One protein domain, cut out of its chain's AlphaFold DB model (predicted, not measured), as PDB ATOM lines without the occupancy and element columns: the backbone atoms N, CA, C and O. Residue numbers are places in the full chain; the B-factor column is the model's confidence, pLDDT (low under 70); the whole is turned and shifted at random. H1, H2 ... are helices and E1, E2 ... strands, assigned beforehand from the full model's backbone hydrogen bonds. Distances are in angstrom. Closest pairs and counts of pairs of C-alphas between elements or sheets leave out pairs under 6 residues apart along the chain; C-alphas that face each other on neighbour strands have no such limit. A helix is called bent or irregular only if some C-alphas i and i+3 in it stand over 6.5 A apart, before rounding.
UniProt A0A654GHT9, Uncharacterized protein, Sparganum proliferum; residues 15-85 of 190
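AT A GLANCE: This is residues 15 to 85 of the 190 residues of an uncharacterized protein of Sparganum proliferum (UniProt A0A654GHT9). The long, open shape has the antiparallel hairpin E2-E3 as a thin arm at one end and E1 free at the other; between them H1 and H2 meet near their ends as a corner. The 71 printed residues run E1, H1, E2, E3, H2, class mixed. The whole is extended, with a radius of gyration of the C-alphas of 18.4 A, spanning 58 by 31 by 18 A.

HOW THE PARTS SIT: E1, residues 20 to 22, pairs with no named strand. H1, residues 29 to 35, touches H2, residues 70 to 85, through 71 to 75 alone, about perpendicular at 79 degrees; the closest C-alphas, of Val 35 and Leu 72, are 4.6 A apart. E2, residues 44 to 49, and E3, residues 58 to 63, form a hairpin, N 46 and O 61 within hydrogen-bond range at 2.8 A. Every O i to N i+4 pair is within range in H1, 9 of 12 in H2.

IN THESE COORDINATES: E1, 6.1 A, begins at C-alpha 20 (-39.349, 42.606, 48.240). H1 measures 10.3 A, E2 16.2 A, E3 14.9 A. H2, 20.7 A, is irregular, C-alphas 79 and 82 being 7.0 A apart; it ends at C-alpha 85 (-22.375, 52.963, 56.695).

THE WHOLE: The printed part has no cut; its links are short. Residues 15 to 39, 54, 56 and 84 to 85 have pLDDT under 70.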
ATOM      1  N   ALA A  15     -41.356  49.908  49.566       41.34
ATOM      2  CA  ALA A  15     -41.544  48.609  50.192       41.34
ATOM      3  C   ALA A  15     -42.835  47.984  49.648       41.34
ATOM      4  O   ALA A  15     -43.935  48.400  50.010       41.34
ATOM      5  N   VAL A  16     -42.715  46.974  48.785       46.56
ATOM      6  CA  VAL A  16     -43.852  46.098  48.481       46.56
ATOM      7  C   VAL A  16     -44.030  45.191  49.699       46.56
ATOM      8  O   VAL A  16     -43.048  44.633  50.190       46.56
ATOM      9  N   GLY A  17     -45.264  45.074  50.208       40.00
ATOM     10  CA  GLY A  17     -45.651  44.453  51.492       40.00
ATOM     11  C   GLY A  17     -45.281  42.978  51.719       40.00
ATOM     12  O   GLY A  17     -45.804  42.353  52.634       40.00
ATOM     13  N   ASN A  18     -44.363  42.432  50.923       37.81
ATOM     14  CA  ASN A  18     -43.923  41.043  50.914       37.81
ATOM     15  C   ASN A  18     -42.419  40.910  51.248       37.81
ATOM     16  O   ASN A  18     -41.848  39.839  51.073       37.81
ATOM     17  N   GLY A  19     -41.752  41.992  51.675       44.19
ATOM     18  CA  GLY A  19     -40.302  42.006  51.929       44.19
ATOM     19  C   GLY A  19     -39.436  42.132  50.668       44.19
ATOM     20  O   GLY A  19     -38.216  42.008  50.744       44.19
ATOM     21  N   GLU A  20     -40.045  42.404  49.512       37.47
ATOM     22  CA  GLU A  20     -39.349  42.606  48.240       37.47
ATOM     23  C   GLU A  20     -39.057  44.102  48.029       37.47
ATOM     24  O   GLU A  20     -39.968  44.925  47.906       37.47
ATOM     25  N   LEU A  21     -37.772  44.468  47.979       41.72
ATOM     26  CA  LEU A  21     -37.331  45.819  47.632       41.72
ATOM     27  C   LEU A  21     -37.204  45.933  46.111       41.72
ATOM     28  O   LEU A  21     -36.191  45.545  45.529       41.72
ATOM     29  N   ARG A  22     -38.216  46.497  45.445       41.06
ATOM     30  CA  ARG A  22     -38.095  46.881  44.033       41.06
ATOM     31  C   ARG A  22     -37.436  48.249  43.936       41.06
ATOM     32  O   ARG A  22     -38.074  49.279  44.114       41.06
ATOM     33  N   CYS A  23     -36.145  48.267  43.626       47.28
ATOM     34  CA  CYS A  23     -35.477  49.493  43.210       47.28
ATOM     35  C   CYS A  23     -35.570  49.600  41.680       47.28
ATOM     36  O   CYS A  23     -35.204  48.673  40.959       47.28
ATOM     37  N   ASN A  24     -36.037  50.732  41.155       55.31
ATOM     38  CA  ASN A  24     -35.820  51.054  39.748       55.31
ATOM     39  C   ASN A  24     -34.366  51.543  39.587       55.31
ATOM     40  O   ASN A  24     -34.077  52.740  39.597       55.31
ATOM     41  N   ILE A  25     -33.450  50.573  39.531       57.12
ATOM     42  CA  ILE A  25     -32.004  50.695  39.799       57.12
ATOM     43  C   ILE A  25     -31.270  51.633  38.822       57.12
ATOM     44  O   ILE A  25     -30.292  52.252  39.221       57.12
ATOM     45  N   ILE A  26     -31.728  51.806  37.573       58.09
ATOM     46  CA  ILE A  26     -31.014  52.598  36.546       58.09
ATOM     47  C   ILE A  26     -31.972  53.544  35.803       58.09
ATOM     48  O   ILE A  26     -32.153  53.466  34.583       58.09
ATOM     49  N   ASN A  27     -32.623  54.437  36.544       57.59
ATOM     50  CA  ASN A  27     -33.617  55.345  35.966       57.59
ATOM     51  C   ASN A  27     -33.045  56.672  35.464       57.59
ATOM     52  O   ASN A  27     -33.620  57.273  34.555       57.59
ATOM     53  N   ARG A  28     -31.921  57.154  36.011       60.00
ATOM     54  CA  ARG A  28     -31.368  58.450  35.597       60.00
ATOM     55  C   ARG A  28     -30.401  58.279  34.418       60.00
ATOM     56  O   ARG A  28     -29.582  57.359  34.422       60.00
ATOM     57  N   PRO A  29     -30.414  59.193  33.429       58.22
ATOM     58  CA  PRO A  29     -29.445  59.194  32.329       58.22
ATOM     59  C   PRO A  29     -27.987  59.180  32.815       58.22
ATOM     60  O   PRO A  29     -27.114  58.615  32.160       58.22
ATOM     61  N   THR A  30     -27.736  59.772  33.983       57.91
ATOM     62  CA  THR A  30     -26.431  59.808  34.648       57.91
ATOM     63  C   THR A  30     -25.988  58.428  35.142       57.91
ATOM     64  O   THR A  30     -24.832  58.070  34.938       57.91
ATOM     65  N   ASP A  31     -26.895  57.616  35.700       61.22
ATOM     66  CA  ASP A  31     -26.589  56.251  36.161       61.22
ATOM     67  C   ASP A  31     -26.250  55.339  34.978       61.22
ATOM     68  O   ASP A  31     -25.275  54.589  35.018       61.22
ATOM     69  N   ARG A  32     -26.982  55.489  33.864       61.00
ATOM     70  CA  ARG A  32     -26.690  54.763  32.618       61.00
ATOM     71  C   ARG A  32     -25.303  55.068  32.065       61.00
ATOM     72  O   ARG A  32     -24.703  54.186  31.465       61.00
ATOM     73  N   ARG A  33     -24.788  56.291  32.238       62.56
ATOM     74  CA  ARG A  33     -23.436  56.659  31.778       62.56
ATOM     75  C   ARG A  33     -22.338  56.033  32.635       62.56
ATOM     76  O   ARG A  33     -21.323  55.645  32.072       62.56
ATOM     77  N   VAL A  34     -22.543  55.928  33.950       65.31
ATOM     78  CA  VAL A  34     -21.554  55.388  34.907       65.31
ATOM     79  C   VAL A  34     -21.498  53.857  34.880       65.31
ATOM     80  O   VAL A  34     -20.427  53.283  35.030       65.31
ATOM     81  N   VAL A  35     -22.639  53.195  34.664       62.12
ATOM     82  CA  VAL A  35     -22.729  51.725  34.570       62.12
ATOM     83  C   VAL A  35     -22.268  51.198  33.204       62.12
ATOM     84  O   VAL A  35     -21.935  50.024  33.067       62.12
ATOM     85  N   ARG A  36     -22.232  52.053  32.175       64.88
ATOM     86  CA  ARG A  36     -21.722  51.660  30.858       64.88
ATOM     87  C   ARG A  36     -20.220  51.414  30.956       64.88
ATOM     88  O   ARG A  36     -19.500  52.286  31.431       64.88
ATOM     89  N   ALA A  37     -19.755  50.267  30.466       64.19
ATOM     90  CA  ALA A  37     -18.329  49.993  30.340       64.19
ATOM     91  C   ALA A  37     -17.697  51.042  29.408       64.19
ATOM     92  O   ALA A  37     -17.988  51.072  28.211       64.19
ATOM     93  N   GLN A  38     -16.915  51.955  29.983       65.88
ATOM     94  CA  GLN A  38     -16.140  52.963  29.248       65.88
ATOM     95  C   GLN A  38     -14.648  52.624  29.232       65.88
ATOM     96  O   GLN A  38     -13.928  53.091  28.355       65.88
ATOM     97  N   GLU A  39     -14.200  51.816  30.190       68.62
ATOM     98  CA  GLU A  39     -12.804  51.451  30.394       68.62
ATOM     99  C   GLU A  39     -12.566  50.027  29.864       68.62
ATOM    100  O   GLU A  39     -13.440  49.162  29.974       68.62
ATOM    101  N   THR A  40     -11.419  49.791  29.226       70.31
ATOM    102  CA  THR A  40     -11.105  48.540  28.509       70.31
ATOM    103  C   THR A  40      -9.898  47.805  29.074       70.31
ATOM    104  O   THR A  40      -9.468  46.816  28.477       70.31
ATOM    105  N   ASP A  41      -9.331  48.275  30.184       79.06
ATOM    106  CA  ASP A  41      -8.130  47.663  30.732       79.06
ATOM    107  C   ASP A  41      -8.462  46.291  31.327       79.06
ATOM    108  O   ASP A  41      -9.550  46.039  31.859       79.06
ATOM    109  N   LEU A  42      -7.509  45.371  31.213       80.69
ATOM    110  CA  LEU A  42      -7.572  44.090  31.900       80.69
ATOM    111  C   LEU A  42      -7.257  44.284  33.386       80.69
ATOM    112  O   LEU A  42      -6.475  45.161  33.757       80.69
ATOM    113  N   ALA A  43      -7.842  43.425  34.223       81.88
ATOM    114  CA  ALA A  43      -7.509  43.368  35.640       81.88
ATOM    115  C   ALA A  43      -6.001  43.139  35.809       81.88
ATOM    116  O   ALA A  43      -5.417  42.271  35.153       81.88
ATOM    117  N   ARG A  44      -5.371  43.927  36.681       85.81
ATOM    118  CA  ARG A  44      -3.938  43.809  36.964       85.81
ATOM    119  C   ARG A  44      -3.746  42.921  38.178       85.81
ATOM    120  O   ARG A  44      -4.406  43.112  39.195       85.81
ATOM    121  N   PHE A  45      -2.846  41.955  38.056       81.94
ATOM    122  CA  PHE A  45      -2.491  41.065  39.149       81.94
ATOM    123  C   PHE A  45      -1.140  41.484  39.716       81.94
ATOM    124  O   PHE A  45      -0.098  41.240  39.105       81.94
ATOM    125  N   ASP A  46      -1.170  42.111  40.884       82.00
ATOM    126  CA  ASP A  46       0.020  42.493  41.629       82.00
ATOM    127  C   ASP A  46       0.321  41.434  42.697       82.00
ATOM    128  O   ASP A  46      -0.573  40.855  43.313       82.00
ATOM    129  N   GLY A  47       1.601  41.152  42.932       81.38
ATOM    130  CA  GLY A  47       2.042  40.195  43.944       81.38
ATOM    131  C   GLY A  47       2.933  40.868  44.975       81.38
ATOM    132  O   GLY A  47       3.991  41.381  44.624       81.38
ATOM    133  N   VAL A  48       2.558  40.828  46.256       82.44
ATOM    134  CA  VAL A  48       3.432  41.307  47.341       82.44
ATOM    135  C   VAL A  48       4.187  40.123  47.953       82.44
ATOM    136  O   VAL A  48       3.530  39.224  48.489       82.44
ATOM    137  N   PRO A  49       5.532  40.094  47.937       81.94
ATOM    138  CA  PRO A  49       6.306  38.994  48.506       81.94
ATOM    139  C   PRO A  49       6.048  38.814  50.004       81.94
ATOM    140  O   PRO A  49       6.107  39.768  50.783       81.94
ATOM    141  N   LYS A  50       5.802  37.575  50.441       80.44
ATOM    142  CA  LYS A  50       5.814  37.224  51.867       80.44
ATOM    143  C   LYS A  50       7.233  36.858  52.297       80.44
ATOM    144  O   LYS A  50       7.535  35.686  52.481       80.44
ATOM    145  N   VAL A  51       8.070  37.880  52.488       79.31
ATOM    146  CA  VAL A  51       9.499  37.763  52.854       79.31
ATOM    147  C   VAL A  51       9.776  36.953  54.128       79.31
ATOM    148  O   VAL A  51      10.879  36.463  54.308       79.31
ATOM    149  N   HIS A  52       8.769  36.756  54.984       77.38
ATOM    150  CA  HIS A  52       8.883  35.986  56.227       77.38
ATOM    151  C   HIS A  52       8.705  34.457  56.056       77.38
ATOM    152  O   HIS A  52       8.688  33.727  57.048       77.38
ATOM    153  N   LYS A  53       8.471  33.960  54.834       72.38
ATOM    154  CA  LYS A  53       8.221  32.537  54.545       72.38
ATOM    155  C   LYS A  53       9.287  31.981  53.605       72.38
ATOM    156  O   LYS A  53       9.698  32.675  52.680       72.38
ATOM    157  N   GLU A  54       9.664  30.719  53.799       67.50
ATOM    158  CA  GLU A  54      10.560  30.017  52.874       67.50
ATOM    159  C   GLU A  54       9.948  29.933  51.465       67.50
ATOM    160  O   GLU A  54       8.752  29.672  51.310       67.50
ATOM    161  N   GLY A  55      10.763  30.194  50.435       82.75
ATOM    162  CA  GLY A  55      10.314  30.245  49.036       82.75
ATOM    163  C   GLY A  55       9.382  31.427  48.709       82.75
ATOM    164  O   GLY A  55       8.438  31.241  47.946       82.75
ATOM    165  N   PRO A  56       9.626  32.624  49.275       67.19
ATOM    166  CA  PRO A  56       8.672  33.706  49.574       67.19
ATOM    167  C   PRO A  56       7.444  33.766  48.641       67.19
ATOM    168  O   PRO A  56       7.477  34.442  47.608       67.19
ATOM    169  N   PRO A  57       6.321  33.108  48.997       84.81
ATOM    170  CA  PRO A  57       5.129  33.095  48.161       84.81
ATOM    171  C   PRO A  57       4.532  34.501  48.045       84.81
ATOM    172  O   PRO A  57       4.469  35.257  49.022       84.81
ATOM    173  N   LEU A  58       4.050  34.854  46.853       84.88
ATOM    174  CA  LEU A  58       3.383  36.133  46.615       84.88
ATOM    175  C   LEU A  58       2.003  36.147  47.287       84.88
ATOM    176  O   LEU A  58       1.253  35.173  47.234       84.88
ATOM    177  N   ARG A  59       1.647  37.268  47.922       81.50
ATOM    178  CA  ARG A  59       0.255  37.596  48.234       81.50
ATOM    179  C   ARG A  59      -0.351  38.221  46.974       81.50
ATOM    180  O   ARG A  59       0.065  39.329  46.638       81.50
ATOM    181  N   PRO A  60      -1.296  37.546  46.308       81.38
ATOM    182  CA  PRO A  60      -1.938  38.094  45.127       81.38
ATOM    183  C   PRO A  60      -2.883  39.241  45.489       81.38
ATOM    184  O   PRO A  60      -3.583  39.183  46.504       81.38
ATOM    185  N   ILE A  61      -2.870  40.285  44.669       86.00
ATOM    186  CA  ILE A  61      -3.723  41.466  44.739       86.00
ATOM    187  C   ILE A  61      -4.273  41.687  43.333       86.00
ATOM    188  O   ILE A  61      -3.525  41.946  42.398       86.00
ATOM    189  N   GLU A  62      -5.588  41.601  43.189       83.50
ATOM    190  CA  GLU A  62      -6.264  41.922  41.936       83.50
ATOM    191  C   GLU A  62      -6.724  43.378  41.967       83.50
ATOM    192  O   GLU A  62      -7.594  43.756  42.755       83.50
ATOM    193  N   SER A  63      -6.131  44.207  41.112       83.50
ATOM    194  CA  SER A  63      -6.590  45.567  40.862       83.50
ATOM    195  C   SER A  63      -7.569  45.568  39.694       83.50
ATOM    196  O   SER A  63      -7.234  45.198  38.567       83.50
ATOM    197  N   LEU A  64      -8.793  46.005  39.981       82.75
ATOM    198  CA  LEU A  64      -9.871  46.148  39.003       82.75
ATOM    199  C   LEU A  64     -10.016  47.588  38.490       82.75
ATOM    200  O   LEU A  64     -10.993  47.886  37.809       82.75
ATOM    201  N   ASP A  65      -9.093  48.486  38.830       80.44
ATOM    202  CA  ASP A  65      -9.118  49.872  38.354       80.44
ATOM    203  C   ASP A  65      -8.926  49.918  36.829       80.44
ATOM    204  O   ASP A  65      -8.066  49.216  36.297       80.44
ATOM    205  N   GLY A  66      -9.748  50.691  36.115       77.38
ATOM    206  CA  GLY A  66      -9.708  50.730  34.646       77.38
ATOM    207  C   GLY A  66     -10.433  49.570  33.946       77.38
ATOM    208  O   GLY A  66     -10.456  49.510  32.715       77.38
ATOM    209  N   THR A  67     -11.008  48.616  34.687       83.69
ATOM    210  CA  THR A  67     -11.692  47.464  34.078       83.69
ATOM    211  C   THR A  67     -13.132  47.783  33.688       83.69
ATOM    212  O   THR A  67     -13.794  48.642  34.270       83.69
ATOM    213  N   GLN A  68     -13.687  47.003  32.756       80.62
ATOM    214  CA  GLN A  68     -15.087  47.139  32.325       80.62
ATOM    215  C   GLN A  68     -16.099  47.049  33.485       80.62
ATOM    216  O   GLN A  68     -17.198  47.597  33.390       80.62
ATOM    217  N   THR A  69     -15.746  46.367  34.581       79.88
ATOM    218  CA  THR A  69     -16.600  46.208  35.765       79.88
ATOM    219  C   THR A  69     -16.395  47.308  36.803       79.88
ATOM    220  O   THR A  69     -17.251  47.467  37.672       79.88
ATOM    221  N   TYR A  70     -15.330  48.111  36.718       81.62
ATOM    222  CA  TYR A  70     -15.000  49.135  37.712       81.62
ATOM    223  C   TYR A  70     -16.125  50.156  37.905       81.62
ATOM    224  O   TYR A  70     -16.558  50.404  39.035       81.62
ATOM    225  N   GLY A  71     -16.654  50.705  36.807       79.94
ATOM    226  CA  GLY A  71     -17.748  51.683  36.832       79.94
ATOM    227  C   GLY A  71     -19.019  51.135  37.489       79.94
ATOM    228  O   GLY A  71     -19.605  51.790  38.355       79.94
ATOM    229  N   LEU A  72     -19.393  49.895  37.152       81.50
ATOM    230  CA  LEU A  72     -20.524  49.193  37.760       81.50
ATOM    231  C   LEU A  72     -20.278  48.913  39.250       81.50
ATOM    232  O   LEU A  72     -21.145  49.205  40.069       81.50
ATOM    233  N   THR A  73     -19.103  48.401  39.618       81.38
ATOM    234  CA  THR A  73     -18.729  48.116  41.012       81.38
ATOM    235  C   THR A  73     -18.734  49.384  41.858       81.38
ATOM    236  O   THR A  73     -19.289  49.397  42.954       81.38
ATOM    237  N   LYS A  74     -18.192  50.492  41.344       81.44
ATOM    238  CA  LYS A  74     -18.187  51.797  42.018       81.44
ATOM    239  C   LYS A  74     -19.596  52.362  42.179       81.44
ATOM    240  O   LYS A  74     -19.909  52.955  43.213       81.44
ATOM    241  N   TRP A  75     -20.449  52.178  41.174       83.56
ATOM    242  CA  TRP A  75     -21.857  52.560  41.232       83.56
ATOM    243  C   TRP A  75     -22.626  51.730  42.271       83.56
ATOM    244  O   TRP A  75     -23.284  52.302  43.143       83.56
ATOM    245  N   LEU A  76     -22.466  50.403  42.248       82.62
ATOM    246  CA  LEU A  76     -23.044  49.479  43.228       82.62
ATOM    247  C   LEU A  76     -22.574  49.807  44.640       82.62
ATOM    248  O   LEU A  76     -23.401  49.937  45.535       82.62
ATOM    249  N   PHE A  77     -21.272  50.018  44.833       82.12
ATOM    250  CA  PHE A  77     -20.705  50.407  46.119       82.12
ATOM    251  C   PHE A  77     -21.360  51.682  46.644       82.12
ATOM    252  O   PHE A  77     -21.841  51.694  47.767       82.12
ATOM    253  N   ARG A  78     -21.475  52.738  45.826       80.94
ATOM    254  CA  ARG A  78     -22.157  53.981  46.230       80.94
ATOM    255  C   ARG A  78     -23.616  53.754  46.606       80.94
ATOM    256  O   ARG A  78     -24.108  54.400  47.529       80.94
ATOM    257  N   ARG A  79     -24.310  52.861  45.895       79.75
ATOM    258  CA  ARG A  79     -25.721  52.575  46.152       79.75
ATOM    259  C   ARG A  79     -25.922  51.699  47.375       79.75
ATOM    260  O   ARG A  79     -26.908  51.900  48.058       79.75
ATOM    261  N   LEU A  80     -25.010  50.781  47.662       78.81
ATOM    262  CA  LEU A  80     -25.068  49.877  48.811       78.81
ATOM    263  C   LEU A  80     -24.335  50.436  50.034       78.81
ATOM    264  O   LEU A  80     -24.477  49.889  51.122       78.81
ATOM    265  N   HIS A  81     -23.604  51.546  49.888       75.62
ATOM    266  CA  HIS A  81     -22.819  52.151  50.961       75.62
ATOM    267  C   HIS A  81     -23.670  52.407  52.205       75.62
ATOM    268  O   HIS A  81     -23.214  52.120  53.304       75.62
ATOM    269  N   PHE A  82     -24.922  52.859  52.046       75.38
ATOM    270  CA  PHE A  82     -25.828  53.104  53.176       75.38
ATOM    271  C   PHE A  82     -26.105  51.855  54.024       75.38
ATOM    272  O   PHE A  82     -26.306  51.990  55.224       75.38
ATOM    273  N   LEU A  83     -26.061  50.652  53.437       70.75
ATOM    274  CA  LEU A  83     -26.219  49.389  54.168       70.75
ATOM    275  C   LEU A  83     -24.976  49.047  54.999       70.75
ATOM    276  O   LEU A  83     -25.065  48.314  55.976       70.75
ATOM    277  N   THR A  84     -23.816  49.578  54.613       65.94
ATOM    278  CA  THR A  84     -22.524  49.356  55.284       65.94
ATOM    279  C   THR A  84     -22.093  50.522  56.183       65.94
ATOM    280  O   THR A  84     -21.217  50.344  57.033       65.94
ATOM    281  N   SER A  85     -22.702  51.703  56.007       58.72
ATOM    282  CA  SER A  85     -22.375  52.963  56.695       58.72
ATOM    283  C   SER A  85     -22.536  52.884  58.210       58.72
ATOM    284  O   SER A  85     -21.760  53.512  58.928       58.72
TER     285      SER A  85